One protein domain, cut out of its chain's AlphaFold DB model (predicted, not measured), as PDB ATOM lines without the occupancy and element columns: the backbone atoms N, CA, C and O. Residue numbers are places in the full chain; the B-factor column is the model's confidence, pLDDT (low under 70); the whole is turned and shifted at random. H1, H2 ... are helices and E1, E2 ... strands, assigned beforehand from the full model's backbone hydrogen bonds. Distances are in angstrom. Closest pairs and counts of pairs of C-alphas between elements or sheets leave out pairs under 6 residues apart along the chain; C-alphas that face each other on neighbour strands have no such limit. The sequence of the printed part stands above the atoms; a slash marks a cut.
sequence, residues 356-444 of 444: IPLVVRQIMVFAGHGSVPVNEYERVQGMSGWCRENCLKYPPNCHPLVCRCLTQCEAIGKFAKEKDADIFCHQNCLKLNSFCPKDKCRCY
ATOM      1  N   ILE A 356      51.123  45.785  35.646       67.00
ATOM      2  CA  ILE A 356      50.236  45.110  36.592       67.00
ATOM      3  C   ILE A 356      51.052  44.059  37.352       67.00
ATOM      4  O   ILE A 356      51.746  43.262  36.716       67.00
ATOM      5  N   PRO A 357      51.006  44.041  38.697       72.25
ATOM      6  CA  PRO A 357      51.659  42.996  39.470       72.25
ATOM      7  C   PRO A 357      50.979  41.653  39.206       72.25
ATOM      8  O   PRO A 357      49.759  41.512  39.314       72.25
ATOM      9  N   LEU A 358      51.782  40.652  38.875       73.56
ATOM     10  CA  LEU A 358      51.336  39.288  38.700       73.56
ATOM     11  C   LEU A 358      50.991  38.674  40.059       73.56
ATOM     12  O   LEU A 358      51.867  38.447  40.892       73.56
ATOM     13  N   VAL A 359      49.716  38.337  40.245       77.69
ATOM     14  CA  VAL A 359      49.246  37.506  41.357       77.69
ATOM     15  C   VAL A 359      48.635  36.228  40.795       77.69
ATOM     16  O   VAL A 359      47.610  36.257  40.112       77.69
ATOM     17  N   VAL A 360      49.241  35.082  41.099       74.25
ATOM     18  CA  VAL A 360      48.740  33.770  40.671       74.25
ATOM     19  C   VAL A 360      47.562  33.369  41.559       74.25
ATOM     20  O   VAL A 360      47.734  32.716  42.584       74.25
ATOM     21  N   ARG A 361      46.341  33.761  41.185       72.62
ATOM     22  CA  ARG A 361      45.111  33.432  41.943       72.62
ATOM     23  C   ARG A 361      44.556  32.044  41.638       72.62
ATOM     24  O   ARG A 361      43.875  31.439  42.460       72.62
ATOM     25  N   GLN A 362      44.863  31.515  40.461       63.34
ATOM     26  CA  GLN A 362      44.362  30.214  40.038       63.34
ATOM     27  C   GLN A 362      44.948  29.106  40.914       63.34
ATOM     28  O   GLN A 362      46.148  29.087  41.201       63.34
ATOM     29  N   ILE A 363      44.093  28.187  41.361       54.09
ATOM     30  CA  ILE A 363      44.518  27.000  42.105       54.09
ATOM     31  C   ILE A 363      45.515  26.257  41.234       54.09
ATOM     32  O   ILE A 363      45.265  25.983  40.059       54.09
ATOM     33  N   MET A 364      46.678  25.978  41.812       44.56
ATOM     34  CA  MET A 364      47.680  25.258  41.075       44.56
ATOM     35  C   MET A 364      47.294  23.793  41.007       44.56
ATOM     36  O   MET A 364      47.026  23.118  41.993       44.56
ATOM     37  N   VAL A 365      47.280  23.323  39.779       35.94
ATOM     38  CA  VAL A 365      46.845  22.004  39.380       35.94
ATOM     39  C   VAL A 365      48.034  21.064  39.486       35.94
ATOM     40  O   VAL A 365      48.976  21.214  38.715       35.94
ATOM     41  N   PHE A 366      48.004  20.071  40.374       33.00
ATOM     42  CA  PHE A 366      48.956  18.947  40.321       33.00
ATOM     43  C   PHE A 366      48.300  17.792  39.587       33.00
ATOM     44  O   PHE A 366      47.079  17.677  39.579       33.00
ATOM     45  N   ALA A 367      49.136  16.972  38.939       29.30
ATOM     46  CA  ALA A 367      48.803  15.805  38.116       29.30
ATOM     47  C   ALA A 367      47.335  15.359  38.173       29.30
ATOM     48  O   ALA A 367      46.893  14.704  39.114       29.30
ATOM     49  N   GLY A 368      46.578  15.768  37.153       41.03
ATOM     50  CA  GLY A 368      45.154  15.503  37.101       41.03
ATOM     51  C   GLY A 368      44.393  16.500  36.247       41.03
ATOM     52  O   GLY A 368      44.171  16.228  35.077       41.03
ATOM     53  N   HIS A 369      43.882  17.584  36.833       49.47
ATOM     54  CA  HIS A 369      42.516  17.964  36.441       49.47
ATOM     55  C   HIS A 369      42.089  19.403  36.745       49.47
ATOM     56  O   HIS A 369      40.920  19.661  36.978       49.47
ATOM     57  N   GLY A 370      42.996  20.366  36.698       52.06
ATOM     58  CA  GLY A 370      42.620  21.778  36.557       52.06
ATOM     59  C   GLY A 370      43.042  22.359  35.213       52.06
ATOM     60  O   GLY A 370      42.876  23.538  34.949       52.06
ATOM     61  N   SER A 371      43.578  21.527  34.326       56.69
ATOM     62  CA  SER A 371      43.498  21.801  32.905       56.69
ATOM     63  C   SER A 371      43.366  20.501  32.145       56.69
ATOM     64  O   SER A 371      44.077  19.534  32.430       56.69
ATOM     65  N   VAL A 372      42.411  20.452  31.225       67.88
ATOM     66  CA  VAL A 372      42.180  19.264  30.409       67.88
ATOM     67  C   VAL A 372      42.520  19.571  28.960       67.88
ATOM     68  O   VAL A 372      42.168  20.654  28.475       67.88
ATOM     69  N   PRO A 373      43.213  18.655  28.268       63.78
ATOM     70  CA  PRO A 373      43.288  18.727  26.824       63.78
ATOM     71  C   PRO A 373      41.883  18.757  26.223       63.78
ATOM     72  O   PRO A 373      40.959  18.146  26.756       63.78
ATOM     73  N   VAL A 374      41.723  19.486  25.127       73.50
ATOM     74  CA  VAL A 374      40.436  19.645  24.447       73.50
ATOM     75  C   VAL A 374      40.445  18.815  23.161       73.50
ATOM     76  O   VAL A 374      41.439  18.790  22.437       73.50
ATOM     77  N   ASN A 375      39.330  18.148  22.852       75.62
ATOM     78  CA  ASN A 375      39.124  17.398  21.608       75.62
ATOM     79  C   ASN A 375      40.176  16.288  21.376       75.62
ATOM     80  O   ASN A 375      40.371  15.401  22.204       75.62
ATOM     81  N   GLU A 376      40.841  16.315  20.220       73.94
ATOM     82  CA  GLU A 376      41.794  15.304  19.749       73.94
ATOM     83  C   GLU A 376      43.032  15.188  20.648       73.94
ATOM     84  O   GLU A 376      43.641  14.121  20.742       73.94
ATOM     85  N   TYR A 377      43.358  16.259  21.374       74.81
ATOM     86  CA  TYR A 377      44.486  16.302  22.294       74.81
ATOM     87  C   TYR A 377      44.251  15.467  23.563       74.81
ATOM     88  O   TYR A 377      45.215  15.148  24.259       74.81
ATOM     89  N   GLU A 378      43.005  15.056  23.863       73.19
ATOM     90  CA  GLU A 378      42.686  14.230  25.042       73.19
ATOM     91  C   GLU A 378      43.412  12.886  25.051       73.19
ATOM     92  O   GLU A 378      43.736  12.351  26.111       73.19
ATOM     93  N   ARG A 379      43.683  12.340  23.863       77.38
ATOM     94  CA  ARG A 379      44.315  11.025  23.699       77.38
ATOM     95  C   ARG A 379      45.836  11.103  23.589       77.38
ATOM     96  O   ARG A 379      46.490  10.066  23.499       77.38
ATOM     97  N   VAL A 380      46.405  12.307  23.582       79.81
ATOM     98  CA  VAL A 380      47.847  12.506  23.439       79.81
ATOM     99  C   VAL A 380      48.526  12.266  24.787       79.81
ATOM    100  O   VAL A 380      48.245  12.923  25.791       79.81
ATOM    101  N   GLN A 381      49.451  11.307  24.818       80.94
ATOM    102  CA  GLN A 381      50.209  10.987  26.024       80.94
ATOM    103  C   GLN A 381      51.028  12.202  26.486       80.94
ATOM    104  O   GLN A 381      51.731  12.829  25.699       80.94
ATOM    105  N   GLY A 382      50.945  12.531  27.777       75.44
ATOM    106  CA  GLY A 382      51.652  13.676  28.363       75.44
ATOM    107  C   GLY A 382      50.957  15.027  28.167       75.44
ATOM    108  O   GLY A 382      51.373  16.008  28.783       75.44
ATOM    109  N   MET A 383      49.859  15.087  27.407       79.00
ATOM    110  CA  MET A 383      49.167  16.341  27.110       79.00
ATOM    111  C   MET A 383      48.546  16.996  28.342       79.00
ATOM    112  O   MET A 383      48.651  18.205  28.510       79.00
ATOM    113  N   SER A 384      47.987  16.212  29.267       72.38
ATOM    114  CA  SER A 384      47.501  16.737  30.550       72.38
ATOM    115  C   SER A 384      48.624  17.367  31.382       72.38
ATOM    116  O   SER A 384      48.394  18.333  32.104       72.38
ATOM    117  N   GLY A 385      49.855  16.852  31.269       72.00
ATOM    118  CA  GLY A 385      51.034  17.448  31.901       72.00
ATOM    119  C   GLY A 385      51.435  18.766  31.242       72.00
ATOM    120  O   GLY A 385      51.683  19.747  31.937       72.00
ATOM    121  N   TRP A 386      51.407  18.812  29.908       76.75
ATOM    122  CA  TRP A 386      51.675  20.030  29.146       76.75
ATOM    123  C   TRP A 386      50.627  21.121  29.403       76.75
ATOM    124  O   TRP A 386      50.993  22.268  29.660       76.75
ATOM    125  N   CYS A 387      49.335  20.777  29.390       74.50
ATOM    126  CA  CYS A 387      48.253  21.703  29.726       74.50
ATOM    127  C   CYS A 387      48.429  22.259  31.135       74.50
ATOM    128  O   CYS A 387      48.350  23.468  31.323       74.50
ATOM    129  N   ARG A 388      48.760  21.394  32.102       71.44
ATOM    130  CA  ARG A 388      49.018  21.793  33.486       71.44
ATOM    131  C   ARG A 388      50.131  22.830  33.568       71.44
ATOM    132  O   ARG A 388      49.937  23.880  34.161       71.44
ATOM    133  N   GLU A 389      51.278  22.560  32.960       70.19
ATOM    134  CA  GLU A 389      52.414  23.482  33.007       70.19
ATOM    135  C   GLU A 389      52.126  24.805  32.306       70.19
ATOM    136  O   GLU A 389      52.559  25.849  32.778       70.19
ATOM    137  N   ASN A 390      51.402  24.789  31.186       71.62
ATOM    138  CA  ASN A 390      51.171  26.003  30.412       71.62
ATOM    139  C   ASN A 390      49.961  26.819  30.882       71.62
ATOM    140  O   ASN A 390      49.992  28.033  30.717       71.62
ATOM    141  N   CYS A 391      48.959  26.206  31.518       69.25
ATOM    142  CA  CYS A 391      47.895  26.932  32.224       69.25
ATOM    143  C   CYS A 391      48.419  27.654  33.468       69.25
ATOM    144  O   CYS A 391      47.944  28.735  33.784       69.25
ATOM    145  N   LEU A 392      49.397  27.067  34.167       64.00
ATOM    146  CA  LEU A 392      49.997  27.665  35.366       64.00
ATOM    147  C   LEU A 392      51.110  28.669  35.056       64.00
ATOM    148  O   LEU A 392      51.597  29.346  35.961       64.00
ATOM    149  N   LYS A 393      51.532  28.770  33.790       63.03
ATOM    150  CA  LYS A 393      52.426  29.843  33.358       63.03
ATOM    151  C   LYS A 393      51.680  31.160  33.365       63.03
ATOM    152  O   LYS A 393      50.475  31.216  33.147       63.03
ATOM    153  N   TYR A 394      52.442  32.223  33.563       54.00
ATOM    154  CA  TYR A 394      51.951  33.562  33.352       54.00
ATOM    155  C   TYR A 394      52.793  34.290  32.291       54.00
ATOM    156  O   TYR A 394      54.016  34.342  32.443       54.00
ATOM    157  N   PRO A 395      52.165  34.857  31.243       55.59
ATOM    158  CA  PRO A 395      50.763  34.637  30.871       55.59
ATOM    159  C   PRO A 395      50.504  33.145  30.561       55.59
ATOM    160  O   PRO A 395      51.441  32.445  30.153       55.59
ATOM    161  N   PRO A 396      49.274  32.629  30.765       62.09
ATOM    162  CA  PRO A 396      48.943  31.254  30.402       62.09
ATOM    163  C   PRO A 396      49.285  30.995  28.935       62.09
ATOM    164  O   PRO A 396      48.798  31.679  28.039       62.09
ATOM    165  N   ASN A 397      50.142  30.008  28.676       68.38
ATOM    166  CA  ASN A 397      50.618  29.673  27.330       68.38
ATOM    167  C   ASN A 397      49.866  28.468  26.753       68.38
ATOM    168  O   ASN A 397      50.445  27.495  26.267       68.38
ATOM    169  N   CYS A 398      48.550  28.494  26.886       69.62
ATOM    170  CA  CYS A 398      47.689  27.388  26.523       69.62
ATOM    171  C   CYS A 398      46.538  27.905  25.663       69.62
ATOM    172  O   CYS A 398      45.698  28.685  26.107       69.62
ATOM    173  N   HIS A 399      46.499  27.474  24.406       73.69
ATOM    174  CA  HIS A 399      45.419  27.870  23.515       73.69
ATOM    175  C   HIS A 399      44.110  27.170  23.939       73.69
ATOM    176  O   HIS A 399      44.148  25.954  24.142       73.69
ATOM    177  N   PRO A 400      42.948  27.853  24.001       69.00
ATOM    178  CA  PRO A 400      41.673  27.254  24.429       69.00
ATOM    179  C   PRO A 400      41.207  26.038  23.610       69.00
ATOM    180  O   PRO A 400      40.438  25.211  24.093       69.00
ATOM    181  N   LEU A 401      41.675  25.914  22.361       71.12
ATOM    182  CA  LEU A 401      41.428  24.743  21.497       71.12
ATOM    183  C   LEU A 401      42.293  23.523  21.843       71.12
ATOM    184  O   LEU A 401      42.056  22.434  21.328       71.12
ATOM    185  N   VAL A 402      43.320  23.726  22.661       72.38
ATOM    186  CA  VAL A 402      44.342  22.738  23.003       72.38
ATOM    187  C   VAL A 402      44.191  22.335  24.465       72.38
ATOM    188  O   VAL A 402      44.158  21.145  24.767       72.38
ATOM    189  N   CYS A 403      44.028  23.313  25.357       74.25
ATOM    190  CA  CYS A 403      43.812  23.107  26.782       74.25
ATOM    191  C   CYS A 403      42.748  24.063  27.313       74.25
ATOM    192  O   CYS A 403      42.714  25.235  26.941       74.25
ATOM    193  N   ARG A 404      41.937  23.580  28.251       73.25
ATOM    194  CA  ARG A 404      41.021  24.402  29.046       73.25
ATOM    195  C   ARG A 404      41.536  24.478  30.473       73.25
ATOM    196  O   ARG A 404      41.679  23.420  31.076       73.25
ATOM    197  N   CYS A 405      41.805  25.674  30.995       70.81
ATOM    198  CA  CYS A 405      42.187  25.870  32.396       70.81
ATOM    199  C   CYS A 405      40.925  25.968  33.250       70.81
ATOM    200  O   CYS A 405      40.156  26.908  33.100       70.81
ATOM    201  N   LEU A 406      40.727  24.981  34.112       72.00
ATOM    202  CA  LEU A 406      39.566  24.866  34.971       72.00
ATOM    203  C   LEU A 406      39.767  25.741  36.199       72.00
ATOM    204  O   LEU A 406      40.773  25.636  36.902       72.00
ATOM    205  N   THR A 407      38.786  26.588  36.457       66.75
ATOM    206  CA  THR A 407      38.773  27.503  37.604       66.75
ATOM    207  C   THR A 407      37.613  27.216  38.543       66.75
ATOM    208  O   THR A 407      37.698  27.538  39.725       66.75
ATOM    209  N   GLN A 408      36.566  26.561  38.040       69.94
ATOM    210  CA  GLN A 408      35.353  26.267  38.786       69.94
ATOM    211  C   GLN A 408      34.771  24.917  38.343       69.94
ATOM    212  O   GLN A 408      34.954  24.488  37.200       69.94
ATOM    213  N   CYS A 409      34.057  24.242  39.247       77.19
ATOM    214  CA  CYS A 409      33.321  23.015  38.944       77.19
ATOM    215  C   CYS A 409      31.921  23.011  39.553       77.19
ATOM    216  O   CYS A 409      31.759  23.073  40.762       77.19
ATOM    217  N   GLU A 410      30.898  22.825  38.739       85.06
ATOM    218  CA  GLU A 410      29.511  22.762  39.193       85.06
ATOM    219  C   GLU A 410      28.981  21.332  39.115       85.06
ATOM    220  O   GLU A 410      29.364  20.540  38.246       85.06
ATOM    221  N   ALA A 411      28.082  20.987  40.025       88.62
ATOM    222  CA  ALA A 411      27.310  19.769  39.955       88.62
ATOM    223  C   ALA A 411      26.271  19.867  38.837       88.62
ATOM    224  O   ALA A 411      25.687  20.912  38.561       88.62
ATOM    225  N   ILE A 412      26.015  18.743  38.177       91.88
ATOM    226  CA  ILE A 412      25.091  18.648  37.051       91.88
ATOM    227  C   ILE A 412      24.061  17.538  37.251       91.88
ATOM    228  O   ILE A 412      24.198  16.632  38.076       91.88
ATOM    229  N   GLY A 413      22.987  17.614  36.466       91.94
ATOM    230  CA  GLY A 413      21.945  16.595  36.443       91.94
ATOM    231  C   GLY A 413      21.178  16.506  37.763       91.94
ATOM    232  O   GLY A 413      20.808  17.516  38.359       91.94
ATOM    233  N   LYS A 414      20.891  15.278  38.209       87.94
ATOM    234  CA  LYS A 414      20.167  15.047  39.470       87.94
ATOM    235  C   LYS A 414      21.012  15.398  40.697       87.94
ATOM    236  O   LYS A 414      20.440  15.831  41.690       87.94
ATOM    237  N   PHE A 415      22.336  15.257  40.595       89.25
ATOM    238  CA  PHE A 415      23.269  15.528  41.686       89.25
ATOM    239  C   PHE A 415      23.294  17.015  42.064       89.25
ATOM    240  O   PHE A 415      23.367  17.334  43.238       89.25
ATOM    241  N   ALA A 416      23.089  17.921  41.100       87.38
ATOM    242  CA  ALA A 416      23.004  19.368  41.342       87.38
ATOM    243  C   ALA A 416      21.906  19.798  42.334       87.38
ATOM    244  O   ALA A 416      21.930  20.914  42.841       87.38
ATOM    245  N   LYS A 417      20.911  18.938  42.598       86.19
ATOM    246  CA  LYS A 417      19.837  19.217  43.564       86.19
ATOM    247  C   LYS A 417      20.222  18.869  45.002       86.19
ATOM    248  O   LYS A 417      19.480  19.209  45.921       86.19
ATOM    249  N   GLU A 418      21.322  18.148  45.198       82.19
ATOM    250  CA  GLU A 418      21.816  17.805  46.524       82.19
ATOM    251  C   GLU A 418      22.530  19.009  47.143       82.19
ATOM    252  O   GLU A 418      23.223  19.779  46.474       82.19
ATOM    253  N   LYS A 419      22.351  19.183  48.452       74.62
ATOM    254  CA  LYS A 419      23.035  20.238  49.196       74.62
ATOM    255  C   LYS A 419      24.548  19.998  49.118       74.62
ATOM    256  O   LYS A 419      25.002  18.880  49.327       74.62
ATOM    257  N   ASP A 420      25.303  21.054  48.818       69.94
ATOM    258  CA  ASP A 420      26.770  21.038  48.724       69.94
ATOM    259  C   ASP A 420      27.352  20.167  47.586       69.94
ATOM    260  O   ASP A 420      28.557  19.919  47.541       69.94
ATOM    261  N   ALA A 421      26.536  19.780  46.599       80.81
ATOM    262  CA  ALA A 421      26.982  19.020  45.430       80.81
ATOM    263  C   ALA A 421      28.082  19.734  44.619       80.81
ATOM    264  O   ALA A 421      29.062  19.110  44.205       80.81
ATOM    265  N   ASP A 422      27.975  21.054  44.443       75.56
ATOM    266  CA  ASP A 422      29.011  21.849  43.766       75.56
ATOM    267  C   ASP A 422      30.337  21.821  44.523       75.56
ATOM    268  O   ASP A 422      31.409  21.814  43.920       75.56
ATOM    269  N   ILE A 423      30.276  21.775  45.856       70.56
ATOM    270  CA  ILE A 423      31.474  21.687  46.681       70.56
ATOM    271  C   ILE A 423      32.146  20.332  46.480       70.56
ATOM    272  O   ILE A 423      33.362  20.278  46.299       70.56
ATOM    273  N   PHE A 424      31.368  19.246  46.467       78.88
ATOM    274  CA  PHE A 424      31.897  17.929  46.133       78.88
ATOM    275  C   PHE A 424      32.630  17.972  44.785       78.88
ATOM    276  O   PHE A 424      33.728  17.425  44.671       78.88
ATOM    277  N   CYS A 425      32.066  18.652  43.784       79.06
ATOM    278  CA  CYS A 425      32.712  18.812  42.489       79.06
ATOM    279  C   CYS A 425      34.004  19.631  42.578       79.06
ATOM    280  O   CYS A 425      35.021  19.174  42.067       79.06
ATOM    281  N   HIS A 426      34.030  20.766  43.280       72.75
ATOM    282  CA  HIS A 426      35.268  21.532  43.482       72.75
ATOM    283  C   HIS A 426      36.358  20.681  44.150       72.75
ATOM    284  O   HIS A 426      37.455  20.553  43.613       72.75
ATOM    285  N   GLN A 427      36.043  20.009  45.256       71.00
ATOM    286  CA  GLN A 427      37.004  19.212  46.029       71.00
ATOM    287  C   GLN A 427      37.515  17.975  45.297       71.00
ATOM    288  O   GLN A 427      38.646  17.543  45.511       71.00
ATOM    289  N   ASN A 428      36.670  17.333  44.491       74.50
ATOM    290  CA  ASN A 428      37.043  16.092  43.821       74.50
ATOM    291  C   ASN A 428      37.611  16.321  42.430       74.50
ATOM    292  O   ASN A 428      38.374  15.475  41.972       74.50
ATOM    293  N   CYS A 429      37.288  17.449  41.794       73.38
ATOM    294  CA  CYS A 429      37.753  17.773  40.454       73.38
ATOM    295  C   CYS A 429      38.970  18.712  40.444       73.38
ATOM    296  O   CYS A 429      39.854  18.492  39.619       73.38
ATOM    297  N   LEU A 430      39.071  19.687  41.360       70.56
ATOM    298  CA  LEU A 430      40.109  20.736  41.360       70.56
ATOM    299  C   LEU A 430      41.309  20.434  42.283       70.56
ATOM    300  O   LEU A 430      41.894  21.350  42.853       70.56
ATOM    301  N   LYS A 431      41.698  19.159  42.429       59.97
ATOM    302  CA  LYS A 431      42.844  18.733  43.263       59.97
ATOM    303  C   LYS A 431      43.808  17.774  42.554       59.97
ATOM    304  O   LYS A 431      43.521  17.275  41.464       59.97
ATOM    305  N   LEU A 432      44.936  17.471  43.200       50.03
ATOM    306  CA  LEU A 432      45.895  16.444  42.770       50.03
ATOM    307  C   LEU A 432      45.265  15.041  42.779       50.03
ATOM    308  O   LEU A 432      44.646  14.662  43.770       50.03
ATOM    309  N   ASN A 433      45.445  14.256  41.704       53.88
ATOM    310  CA  ASN A 433      44.804  12.940  41.525       53.88
ATOM    311  C   ASN A 433      43.276  13.004  41.691       53.88
ATOM    312  O   ASN A 433      42.658  12.181  42.368       53.88
ATOM    313  N   SER A 434      42.684  14.038  41.098       60.94
ATOM    314  CA  SER A 434      41.250  14.288  41.152       60.94
ATOM    315  C   SER A 434      40.459  13.125  40.542       60.94
ATOM    316  O   SER A 434      40.809  12.576  39.495       60.94
ATOM    317  N   PHE A 435      39.387  12.733  41.220       70.31
ATOM    318  CA  PHE A 435      38.400  11.806  40.691       70.31
ATOM    319  C   PHE A 435      37.170  12.637  40.361       70.31
ATOM    320  O   PHE A 435      36.312  12.845  41.214       70.31
ATOM    321  N   CYS A 436      37.118  13.162  39.136       76.44
ATOM    322  CA  CYS A 436      36.010  13.999  38.691       76.44
ATOM    323  C   CYS A 436      34.951  13.162  37.947       76.44
ATOM    324  O   CYS A 436      35.133  12.859  36.760       76.44
ATOM    325  N   PRO A 437      33.846  12.759  38.602       84.06
ATOM    326  CA  PRO A 437      32.765  12.027  37.948       84.06
ATOM    327  C   PRO A 437      32.075  12.900  36.892       84.06
ATOM    328  O   PRO A 437      31.339  13.830  37.224       84.06
ATOM    329  N   LYS A 438      32.299  12.592  35.606       83.56
ATOM    330  CA  LYS A 438      31.765  13.358  34.458       83.56
ATOM    331  C   LYS A 438      30.232  13.371  34.382       83.56
ATOM    332  O   LYS A 438      29.662  14.229  33.717       83.56
ATOM    333  N   ASP A 439      29.570  12.413  35.023       88.31
ATOM    334  CA  ASP A 439      28.112  12.307  35.126       88.31
ATOM    335  C   ASP A 439      27.519  13.202  36.224       88.31
ATOM    336  O   ASP A 439      26.323  13.495  36.199       88.31
ATOM    337  N   LYS A 440      28.352  13.654  37.170       87.00
ATOM    338  CA  LYS A 440      27.941  14.463  38.323       87.00
ATOM    339  C   LYS A 440      28.499  15.872  38.308       87.00
ATOM    340  O   LYS A 440      27.853  16.750  38.861       87.00
ATOM    341  N   CYS A 441      29.658  16.089  37.695       87.38
ATOM    342  CA  CYS A 441      30.394  17.345  37.767       87.38
ATOM    343  C   CYS A 441      30.762  17.863  36.376       87.38
ATOM    344  O   CYS A 441      31.188  17.107  35.499       87.38
ATOM    345  N   ARG A 442      30.646  19.177  36.192       85.31
ATOM    346  CA  ARG A 442      31.101  19.916  35.016       85.31
ATOM    347  C   ARG A 442      32.045  21.021  35.457       85.31
ATOM    348  O   ARG A 442      31.654  21.895  36.214       85.31
ATOM    349  N   CYS A 443      33.257  20.999  34.926       77.25
ATOM    350  CA  CYS A 443      34.273  22.004  35.208       77.25
ATOM    351  C   CYS A 443      34.547  22.866  33.984       77.25
ATOM    352  O   CYS A 443      34.464  22.373  32.849       77.25
ATOM    353  N   TYR A 444      34.906  24.124  34.216       70.06
ATOM    354  CA  TYR A 444      35.223  25.077  33.161       70.06
ATOM    355  C   TYR A 444      36.379  26.000  33.515       70.06
ATOM    356  O   TYR A 444      36.589  26.319  34.712       70.06
TER     357      TYR A 444
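This is residues 356 to 444 of the 444 residues of the protein "Chitin-binding type-4 domain-containing protein" of Penaeus vannamei (UniProt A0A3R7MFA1). Little regular structure: two small lobes, each a two-stranded antiparallel sheet with one helix packed on it, H2 on E1-E2 and H3 on E3-E4. The 89 printed residues, mixed in class, hold E1 H1 H2 E2 E3 H3 E4 in that order, with 35 residues in named elements. The whole is compact, radius of gyration of the C-alphas 13.5 A, spanning 37 by 35 by 21 A.

E1 is residues 371 to 373, from C-alpha (43.498, 21.801, 32.905); E2 403 to 405; E3 409 to 411; E4 441 to 443, to C-alpha (34.273, 22.004, 35.208). H1 is 375 to 379, H2 383 to 391, 11.8 A, H3 421 to 429, 11.9 A.

E1 and E2 are antiparallel; N 372 and O 404 are 3.1 A apart. E3 and E4 are antiparallel; N 410 and O 442 are 2.8 A apart. Closest C-alphas: Cys 387 of H2 and Cys 403 of E2, 5.5 A; Ala 411 of E3 and Asp 422 of H3, 4.7 A. H1 and H2 are close but not clearly touching, C-alphas 377 and 383 being 6.7 A apart. H2 and H3 have every O i to N i+4 pair within hydrogen-bond range; H1 has 0 of 1, and 1 of 2 O i to N i+3.

The farthest C-alphas, Ile 356 and Lys 414, are 42.6 A apart. The printed part has no cut; links H2 to E2 and H3 to E4 are long. Mean pLDDT of the printed part is 70.9; residues under 70 include 362 to 373.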